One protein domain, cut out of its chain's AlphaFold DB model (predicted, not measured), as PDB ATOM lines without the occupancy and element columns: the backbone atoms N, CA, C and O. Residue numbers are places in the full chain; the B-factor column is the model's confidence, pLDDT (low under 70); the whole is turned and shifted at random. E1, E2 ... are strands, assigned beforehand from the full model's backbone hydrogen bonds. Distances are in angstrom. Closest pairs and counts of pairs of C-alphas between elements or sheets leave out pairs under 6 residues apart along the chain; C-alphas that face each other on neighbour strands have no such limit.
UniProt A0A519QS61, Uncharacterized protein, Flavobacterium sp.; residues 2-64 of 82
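This is residues 2 to 64 of the 82 residues of an uncharacterized protein of Flavobacterium sp. (UniProt A0A519QS61). Picture one strongly twisted sheet of four strands that fan out like a half-opened hand, its E1-E2 hairpin and the far part of its E3-E4 hairpin pointing to different corners. E3 bends sharply in its course, and a looping stretch without a named element, residues 2 to 13, leads into E1. The printed part has 63 residues, no named helix and four strands, E1 to E4, in sheet order E1, E2, E3, E4, antiparallel throughout; its class is all strand. It is only just compact, close to loose, with a radius of gyration of the C-alphas of 12.3 A and spans of 34 by 28 by 25 A.

Start at Glu 2 and pass residues 2 to 13 to find C-alpha 14 at (20.270, 32.710, 248.613), where E1, residues 14 to 20, begins its 20.1 A. E2, residues 26 to 32, covers 19.6 A. E3, residues 37 to 47, covers 22.8 A and bends by 87 degrees at residue 43. E4, residues 54 to 61, covers 21.0 A and ends at C-alpha 61, (8.336, 33.912, 241.351).

The strands form a meander, each the antiparallel neighbour of the one before. In hairpin E1 and E2, look at N 17 and O 29, 2.8 A apart. In hairpin E2 and E3, N 30 and O 38 are 2.7 A apart. In hairpin E3 and E4, find N 39 and O 60 at 2.8 A and, past the bend, N 46 and O 56 at 2.8 A. Edge strands E1 and E4 are apart.

The C-alphas farthest apart, of Glu 22 and Asp 50, are 36.1 A apart. The printed part has no cut and no long link. Mean pLDDT of the printed part is 85.5, and residues 2 to 3 are under 70.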
ATOM      1  N   GLU A   2      28.915  26.690 247.260       52.62
ATOM      2  CA  GLU A   2      28.988  27.973 246.555       52.62
ATOM      3  C   GLU A   2      27.785  28.794 247.016       52.62
ATOM      4  O   GLU A   2      26.640  28.395 246.803       52.62
ATOM      5  N   THR A   3      28.051  29.874 247.745       61.66
ATOM      6  CA  THR A   3      27.034  30.815 248.214       61.66
ATOM      7  C   THR A   3      26.411  31.503 247.010       61.66
ATOM      8  O   THR A   3      27.115  32.149 246.233       61.66
ATOM      9  N   GLN A   4      25.104  31.334 246.836       81.25
ATOM     10  CA  GLN A   4      24.383  31.926 245.722       81.25
ATOM     11  C   GLN A   4      23.965  33.348 246.081       81.25
ATOM     12  O   GLN A   4      23.547  33.628 247.206       81.25
ATOM     13  N   ILE A   5      24.103  34.259 245.121       85.56
ATOM     14  CA  ILE A   5      23.754  35.664 245.320       85.56
ATOM     15  C   ILE A   5      22.270  35.832 245.010       85.56
ATOM     16  O   ILE A   5      21.800  35.421 243.951       85.56
ATOM     17  N   CYS A   6      21.525  36.458 245.918       86.50
ATOM     18  CA  CYS A   6      20.107  36.701 245.698       86.50
ATOM     19  C   CYS A   6      19.910  37.709 244.549       86.50
ATOM     20  O   CYS A   6      20.463  38.814 244.609       86.50
ATOM     21  N   PRO A   7      19.070  37.410 243.540       82.38
ATOM     22  CA  PRO A   7      18.787  38.355 242.460       82.38
ATOM     23  C   PRO A   7      18.031  39.608 242.940       82.38
ATOM     24  O   PRO A   7      18.057  40.635 242.264       82.38
ATOM     25  N   ASN A   8      17.374  39.544 244.106       83.81
ATOM     26  CA  ASN A   8      16.594  40.644 244.670       83.81
ATOM     27  C   ASN A   8      17.421  41.563 245.589       83.81
ATOM     28  O   ASN A   8      17.490  42.765 245.343       83.81
ATOM     29  N   CYS A   9      18.069  41.021 246.632       85.94
ATOM     30  CA  CYS A   9      18.826  41.828 247.606       85.94
ATOM     31  C   CYS A   9      20.345  41.871 247.368       85.94
ATOM     32  O   CYS A   9      21.022  42.682 247.992       85.94
ATOM     33  N   LYS A  10      20.882  41.047 246.455       82.50
ATOM     34  CA  LYS A  10      22.325  40.907 246.168       82.50
ATOM     35  C   LYS A  10      23.192  40.419 247.336       82.50
ATOM     36  O   LYS A  10      24.413  40.480 247.238       82.50
ATOM     37  N   GLU A  11      22.589  39.909 248.405       85.25
ATOM     38  CA  GLU A  11      23.313  39.229 249.481       85.25
ATOM     39  C   GLU A  11      23.574  37.765 249.117       85.25
ATOM     40  O   GLU A  11      22.780  37.132 248.416       85.25
ATOM     41  N   ASP A  12      24.655  37.202 249.649       82.44
ATOM     42  CA  ASP A  12      25.063  35.797 249.517       82.44
ATOM     43  C   ASP A  12      24.222  34.822 250.375       82.44
ATOM     44  O   ASP A  12      24.648  33.722 250.715       82.44
ATOM     45  N   SER A  13      22.990  35.219 250.706       82.62
ATOM     46  CA  SER A  13      22.034  34.472 251.536       82.62
ATOM     47  C   SER A  13      20.946  33.775 250.713       82.62
ATOM     48  O   SER A  13      19.815  33.627 251.184       82.62
ATOM     49  N   PHE A  14      21.228  33.419 249.458       88.06
ATOM     50  CA  PHE A  14      20.270  32.710 248.613       88.06
ATOM     51  C   PHE A  14      20.462  31.203 248.755       88.06
ATOM     52  O   PHE A  14      21.519  30.656 248.436       88.06
ATOM     53  N   THR A  15      19.439  30.541 249.278       87.75
ATOM     54  CA  THR A  15      19.451  29.112 249.585       87.75
ATOM     55  C   THR A  15      18.358  28.410 248.805       87.75
ATOM     56  O   THR A  15      17.282  28.974 248.612       87.75
ATOM     57  N   TRP A  16      18.613  27.172 248.406       89.06
ATOM     58  CA  TRP A  16      17.626  26.317 247.764       89.06
ATOM     59  C   TRP A  16      17.260  25.145 248.678       89.06
ATOM     60  O   TRP A  16      18.065  24.721 249.511       89.06
ATOM     61  N   ALA A  17      16.043  24.643 248.519       87.44
ATOM     62  CA  ALA A  17      15.526  23.444 249.155       87.44
ATOM     63  C   ALA A  17      14.780  22.616 248.105       87.44
ATOM     64  O   ALA A  17      14.051  23.165 247.287       87.44
ATOM     65  N   THR A  18      14.983  21.307 248.105       87.00
ATOM     66  CA  THR A  18      14.241  20.372 247.252       87.00
ATOM     67  C   THR A  18      13.123  19.748 248.069       87.00
ATOM     68  O   THR A  18      13.410  19.078 249.065       87.00
ATOM     69  N   ASP A  19      11.885  19.916 247.628       84.19
ATOM     70  CA  ASP A  19      10.719  19.272 248.224       84.19
ATOM     71  C   ASP A  19      10.059  18.349 247.197       84.19
ATOM     72  O   ASP A  19       9.943  18.681 246.018       84.19
ATOM     73  N   GLU A  20       9.637  17.168 247.643       82.38
ATOM     74  CA  GLU A  20       8.863  16.237 246.821       82.38
ATOM     75  C   GLU A  20       7.385  16.634 246.895       82.38
ATOM     76  O   GLU A  20       6.804  16.721 247.982       82.38
ATOM     77  N   ASN A  21       6.774  16.921 245.745       77.75
ATOM     78  CA  ASN A  21       5.348  17.221 245.683       77.75
ATOM     79  C   ASN A  21       4.497  15.938 245.800       77.75
ATOM     80  O   ASN A  21       4.994  14.815 245.746       77.75
ATOM     81  N   GLU A  22       3.176  16.094 245.909       75.25
ATOM     82  CA  GLU A  22       2.214  14.979 245.987       75.25
ATOM     83  C   GLU A  22       2.225  14.028 244.770       75.25
ATOM     84  O   GLU A  22       1.723  12.906 244.863       75.25
ATOM     85  N   ASN A  23       2.839  14.442 243.658       75.94
ATOM     86  CA  ASN A  23       3.002  13.648 242.443       75.94
ATOM     87  C   ASN A  23       4.347  12.895 242.388       75.94
ATOM     88  O   ASN A  23       4.602  12.193 241.408       75.94
ATOM     89  N   GLY A  24       5.207  13.025 243.408       77.00
ATOM     90  CA  GLY A  24       6.559  12.456 243.408       77.00
ATOM     91  C   GLY A  24       7.554  13.225 242.531       77.00
ATOM     92  O   GLY A  24       8.583  12.675 242.140       77.00
ATOM     93  N   GLU A  25       7.246  14.474 242.173       79.25
ATOM     94  CA  GLU A  25       8.147  15.361 241.439       79.25
ATOM     95  C   GLU A  25       8.954  16.207 242.426       79.25
ATOM     96  O   GLU A  25       8.403  16.820 243.344       79.25
ATOM     97  N   PHE A  26      10.267  16.261 242.216       80.50
ATOM     98  CA  PHE A  26      11.156  17.121 242.985       80.50
ATOM     99  C   PHE A  26      11.019  18.555 242.484       80.50
ATOM    100  O   PHE A  26      11.311  18.854 241.327       80.50
ATOM    101  N   ILE A  27      10.552  19.434 243.364       84.12
ATOM    102  CA  ILE A  27      10.479  20.866 243.117       84.12
ATOM    103  C   ILE A  27      11.584  21.516 243.930       84.12
ATOM    104  O   ILE A  27      11.569  21.505 245.163       84.12
ATOM    105  N   THR A  28      12.533  22.123 243.231       90.19
ATOM    106  CA  THR A  28      13.529  22.966 243.877       90.19
ATOM    107  C   THR A  28      12.909  24.333 244.143       90.19
ATOM    108  O   THR A  28      12.334  24.967 243.266       90.19
ATOM    109  N   THR A  29      12.982  24.806 245.379       90.38
ATOM    110  CA  THR A  29      12.524  26.129 245.794       90.38
ATOM    111  C   THR A  29      13.684  26.943 246.302       90.38
ATOM    112  O   THR A  29      14.488  26.504 247.117       90.38
ATOM    113  N   TRP A  30      13.757  28.169 245.821       90.69
ATOM    114  CA  TRP A  30      14.758  29.136 246.194       90.69
ATOM    115  C   TRP A  30      14.170  30.151 247.154       90.69
ATOM    116  O   TRP A  30      13.144  30.769 246.878       90.69
ATOM    117  N   GLY A  31      14.858  30.359 248.265       89.75
ATOM    118  CA  GLY A  31      14.498  31.312 249.300       89.75
ATOM    119  C   GLY A  31      15.675  32.208 249.659       89.75
ATOM    120  O   GLY A  31      16.837  31.805 249.613       89.75
ATOM    121  N   CYS A  32      15.374  33.441 250.043       90.19
ATOM    122  CA  CYS A  32      16.342  34.347 250.647       90.19
ATOM    123  C   CYS A  32      15.788  34.930 251.946       90.19
ATOM    124  O   CYS A  32      14.591  35.201 252.045       90.19
ATOM    125  N   SER A  33      16.670  35.242 252.901       86.81
ATOM    126  CA  SER A  33      16.304  35.956 254.139       86.81
ATOM    127  C   SER A  33      15.626  37.309 253.904       86.81
ATOM    128  O   SER A  33      14.895  37.779 254.769       86.81
ATOM    129  N   CYS A  34      15.786  37.921 252.725       87.12
ATOM    130  CA  CYS A  34      15.054  39.140 252.369       87.12
ATOM    131  C   CYS A  34      13.549  38.920 252.101       87.12
ATOM    132  O   CYS A  34      12.842  39.871 251.769       87.12
ATOM    133  N   GLY A  35      13.053  37.681 252.209       86.06
ATOM    134  CA  GLY A  35      11.669  37.309 251.905       86.06
ATOM    135  C   GLY A  35      11.417  37.016 250.424       86.06
ATOM    136  O   GLY A  35      10.268  36.830 250.023       86.06
ATOM    137  N   TYR A  36      12.473  36.975 249.606       89.62
ATOM    138  CA  TYR A  36      12.378  36.541 248.217       89.62
ATOM    139  C   TYR A  36      12.193  35.024 248.140       89.62
ATOM    140  O   TYR A  36      12.867  34.281 248.852       89.62
ATOM    141  N   PHE A  37      11.299  34.584 247.258       90.94
ATOM    142  CA  PHE A  37      10.990  33.178 247.056       90.94
ATOM    143  C   PHE A  37      10.660  32.900 245.585       90.94
ATOM    144  O   PHE A  37       9.894  33.659 244.980       90.94
ATOM    145  N   ALA A  38      11.210  31.819 245.036       91.81
ATOM    146  CA  ALA A  38      10.969  31.364 243.671       91.81
ATOM    147  C   ALA A  38      10.997  29.833 243.575       91.81
ATOM    148  O   ALA A  38      11.675  29.173 244.354       91.81
ATOM    149  N   TYR A  39      10.292  29.276 242.601       91.88
ATOM    150  CA  TYR A  39      10.325  27.859 242.249       91.88
ATOM    151  C   TYR A  39      11.269  27.655 241.065       91.88
ATOM    152  O   TYR A  39      11.211  28.415 240.103       91.88
ATOM    153  N   GLU A  40      12.131  26.653 241.132       91.06
ATOM    154  CA  GLU A  40      13.004  26.231 240.045       91.06
ATOM    155  C   GLU A  40      12.436  25.013 239.329       91.06
ATOM    156  O   GLU A  40      12.028  24.033 239.951       91.06
ATOM    157  N   ASP A  41      12.474  25.076 238.003       84.88
ATOM    158  CA  ASP A  41      12.221  23.933 237.137       84.88
ATOM    159  C   ASP A  41      13.567  23.319 236.708       84.88
ATOM    160  O   ASP A  41      14.229  23.794 235.778       84.88
ATOM    161  N   GLU A  42      13.991  22.261 237.406       78.12
ATOM    162  CA  GLU A  42      15.263  21.565 237.141       78.12
ATOM    163  C   GLU A  42      15.293  20.890 235.759       78.12
ATOM    164  O   GLU A  42      16.360  20.723 235.158       78.12
ATOM    165  N   SER A  43      14.126  20.560 235.191       82.00
ATOM    166  CA  SER A  43      14.041  20.006 233.833       82.00
ATOM    167  C   SER A  43      14.437  21.033 232.772       82.00
ATOM    168  O   SER A  43      14.743  20.674 231.632       82.00
ATOM    169  N   LYS A  44      14.456  22.316 233.140       82.62
ATOM    170  CA  LYS A  44      14.724  23.438 232.247       82.62
ATOM    171  C   LYS A  44      16.120  24.036 232.394       82.62
ATOM    172  O   LYS A  44      16.348  25.148 231.940       82.62
ATOM    173  N   GLU A  45      17.103  23.327 232.938       85.50
ATOM    174  CA  GLU A  45      18.469  23.862 233.037       85.50
ATOM    175  C   GLU A  45      19.145  24.069 231.660       85.50
ATOM    176  O   GLU A  45      19.247  23.148 230.840       85.50
ATOM    177  N   LYS A  46      19.692  25.270 231.419       89.56
ATOM    178  CA  LYS A  46      20.408  25.631 230.185       89.56
ATOM    179  C   LYS A  46      21.806  26.198 230.434       89.56
ATOM    180  O   LYS A  46      22.197  26.579 231.540       89.56
ATOM    181  N   ILE A  47      22.591  26.256 229.360       89.31
ATOM    182  CA  ILE A  47      23.908  26.897 229.370       89.31
ATOM    183  C   ILE A  47      23.707  28.412 229.460       89.31
ATOM    184  O   ILE A  47      22.971  29.009 228.677       89.31
ATOM    185  N   CYS A  48      24.355  29.035 230.437       87.88
ATOM    186  CA  CYS A  48      24.452  30.477 230.526       87.88
ATOM    187  C   CYS A  48      25.349  30.990 229.397       87.88
ATOM    188  O   CYS A  48      26.506  30.591 229.299       87.88
ATOM    189  N   GLU A  49      24.830  31.897 228.576       87.38
ATOM    190  CA  GLU A  49      25.575  32.504 227.465       87.38
ATOM    191  C   GLU A  49      26.728  33.400 227.942       87.38
ATOM    192  O   GLU A  49      27.683  33.606 227.203       87.38
ATOM    193  N   ASP A  50      26.669  33.878 229.189       86.31
ATOM    194  CA  ASP A  50      27.664  34.780 229.772       86.31
ATOM    195  C   ASP A  50      28.898  34.031 230.314       86.31
ATOM    196  O   ASP A  50      30.032  34.366 229.981       86.31
ATOM    197  N   CYS A  51      28.702  32.949 231.083       86.81
ATOM    198  CA  CYS A  51      29.819  32.143 231.609       86.81
ATOM    199  C   CYS A  51      30.086  30.828 230.865       86.81
ATOM    200  O   CYS A  51      31.045  30.126 231.197       86.81
ATOM    201  N   GLY A  52      29.240  30.441 229.907       86.62
ATOM    202  CA  GLY A  52      29.361  29.182 229.163       86.62
ATOM    203  C   GLY A  52      29.159  27.919 230.010       86.62
ATOM    204  O   GLY A  52      29.544  26.827 229.591       86.62
ATOM    205  N   LYS A  53      28.596  28.041 231.220       86.75
ATOM    206  CA  LYS A  53      28.329  26.916 232.133       86.75
ATOM    207  C   LYS A  53      26.840  26.599 232.194       86.75
ATOM    208  O   LYS A  53      26.007  27.495 232.080       86.75
ATOM    209  N   LYS A  54      26.507  25.320 232.377       86.88
ATOM    210  CA  LYS A  54      25.135  24.836 232.570       86.88
ATOM    211  C   LYS A  54      24.680  25.148 234.000       86.88
ATOM    212  O   LYS A  54      24.747  24.308 234.876       86.88
ATOM    213  N   THR A  55      24.402  26.425 234.236       86.88
ATOM    214  CA  THR A  55      24.066  27.001 235.549       86.88
ATOM    215  C   THR A  55      22.908  27.996 235.452       86.88
ATOM    216  O   THR A  55      22.678  28.755 236.390       86.88
ATOM    217  N   LYS A  56      22.248  28.087 234.284       90.44
ATOM    218  CA  LYS A  56      21.103  28.973 234.046       90.44
ATOM    219  C   LYS A  56      19.832  28.141 234.215       90.44
ATOM    220  O   LYS A  56      19.564  27.283 233.380       90.44
ATOM    221  N   CYS A  57      19.073  28.409 235.266       90.81
ATOM    222  CA  CYS A  57      17.845  27.700 235.616       90.81
ATOM    223  C   CYS A  57      16.629  28.613 235.426       90.81
ATOM    224  O   CYS A  57      16.755  29.843 235.459       90.81
ATOM    225  N   GLU A  58      15.460  28.029 235.169       92.56
ATOM    226  CA  GLU A  58      14.208  28.783 235.095       92.56
ATOM    227  C   GLU A  58      13.673  28.958 236.511       92.56
ATOM    228  O   GLU A  58      13.400  27.973 237.190       92.56
ATOM    229  N   LEU A  59      13.534  30.210 236.940       91.81
ATOM    230  CA  LEU A  59      12.930  30.578 238.208       91.81
ATOM    231  C   LEU A  59      11.572  31.225 237.975       91.81
ATOM    232  O   LEU A  59      11.413  32.165 237.190       91.81
ATOM    233  N   GLU A  60      10.591  30.748 238.716       92.19
ATOM    234  CA  GLU A  60       9.250  31.286 238.761       92.19
ATOM    235  C   GLU A  60       8.986  31.896 240.135       92.19
ATOM    236  O   GLU A  60       8.888  31.201 241.144       92.19
ATOM    237  N   ASP A  61       8.821  33.212 240.172       91.25
ATOM    238  CA  ASP A  61       8.336  33.912 241.351       91.25
ATOM    239  C   ASP A  61       6.862  34.303 241.210       91.25
ATOM    240  O   ASP A  61       6.201  34.086 240.190       91.25
ATOM    241  N   LYS A  62       6.323  34.891 242.279       89.38
ATOM    242  CA  LYS A  62       4.912  35.293 242.351       89.38
ATOM    243  C   LYS A  62       4.506  36.291 241.263       89.38
ATOM    244  O   LYS A  62       3.319  36.404 240.973       89.38
ATOM    245  N   SER A  63       5.450  37.033 240.693       90.69
ATOM    246  CA  SER A  63       5.188  38.112 239.741       90.69
ATOM    247  C   SER A  63       5.656  37.794 238.325       90.69
ATOM    248  O   SER A  63       5.130  38.376 237.374       90.69
ATOM    249  N   LYS A  64       6.641  36.913 238.147       93.00
ATOM    250  CA  LYS A  64       7.272  36.654 236.850       93.00
ATOM    251  C   LYS A  64       7.990  35.308 236.801       93.00
ATOM    252  O   LYS A  64       8.362  34.732 237.814       93.00
TER     253      LYS A  64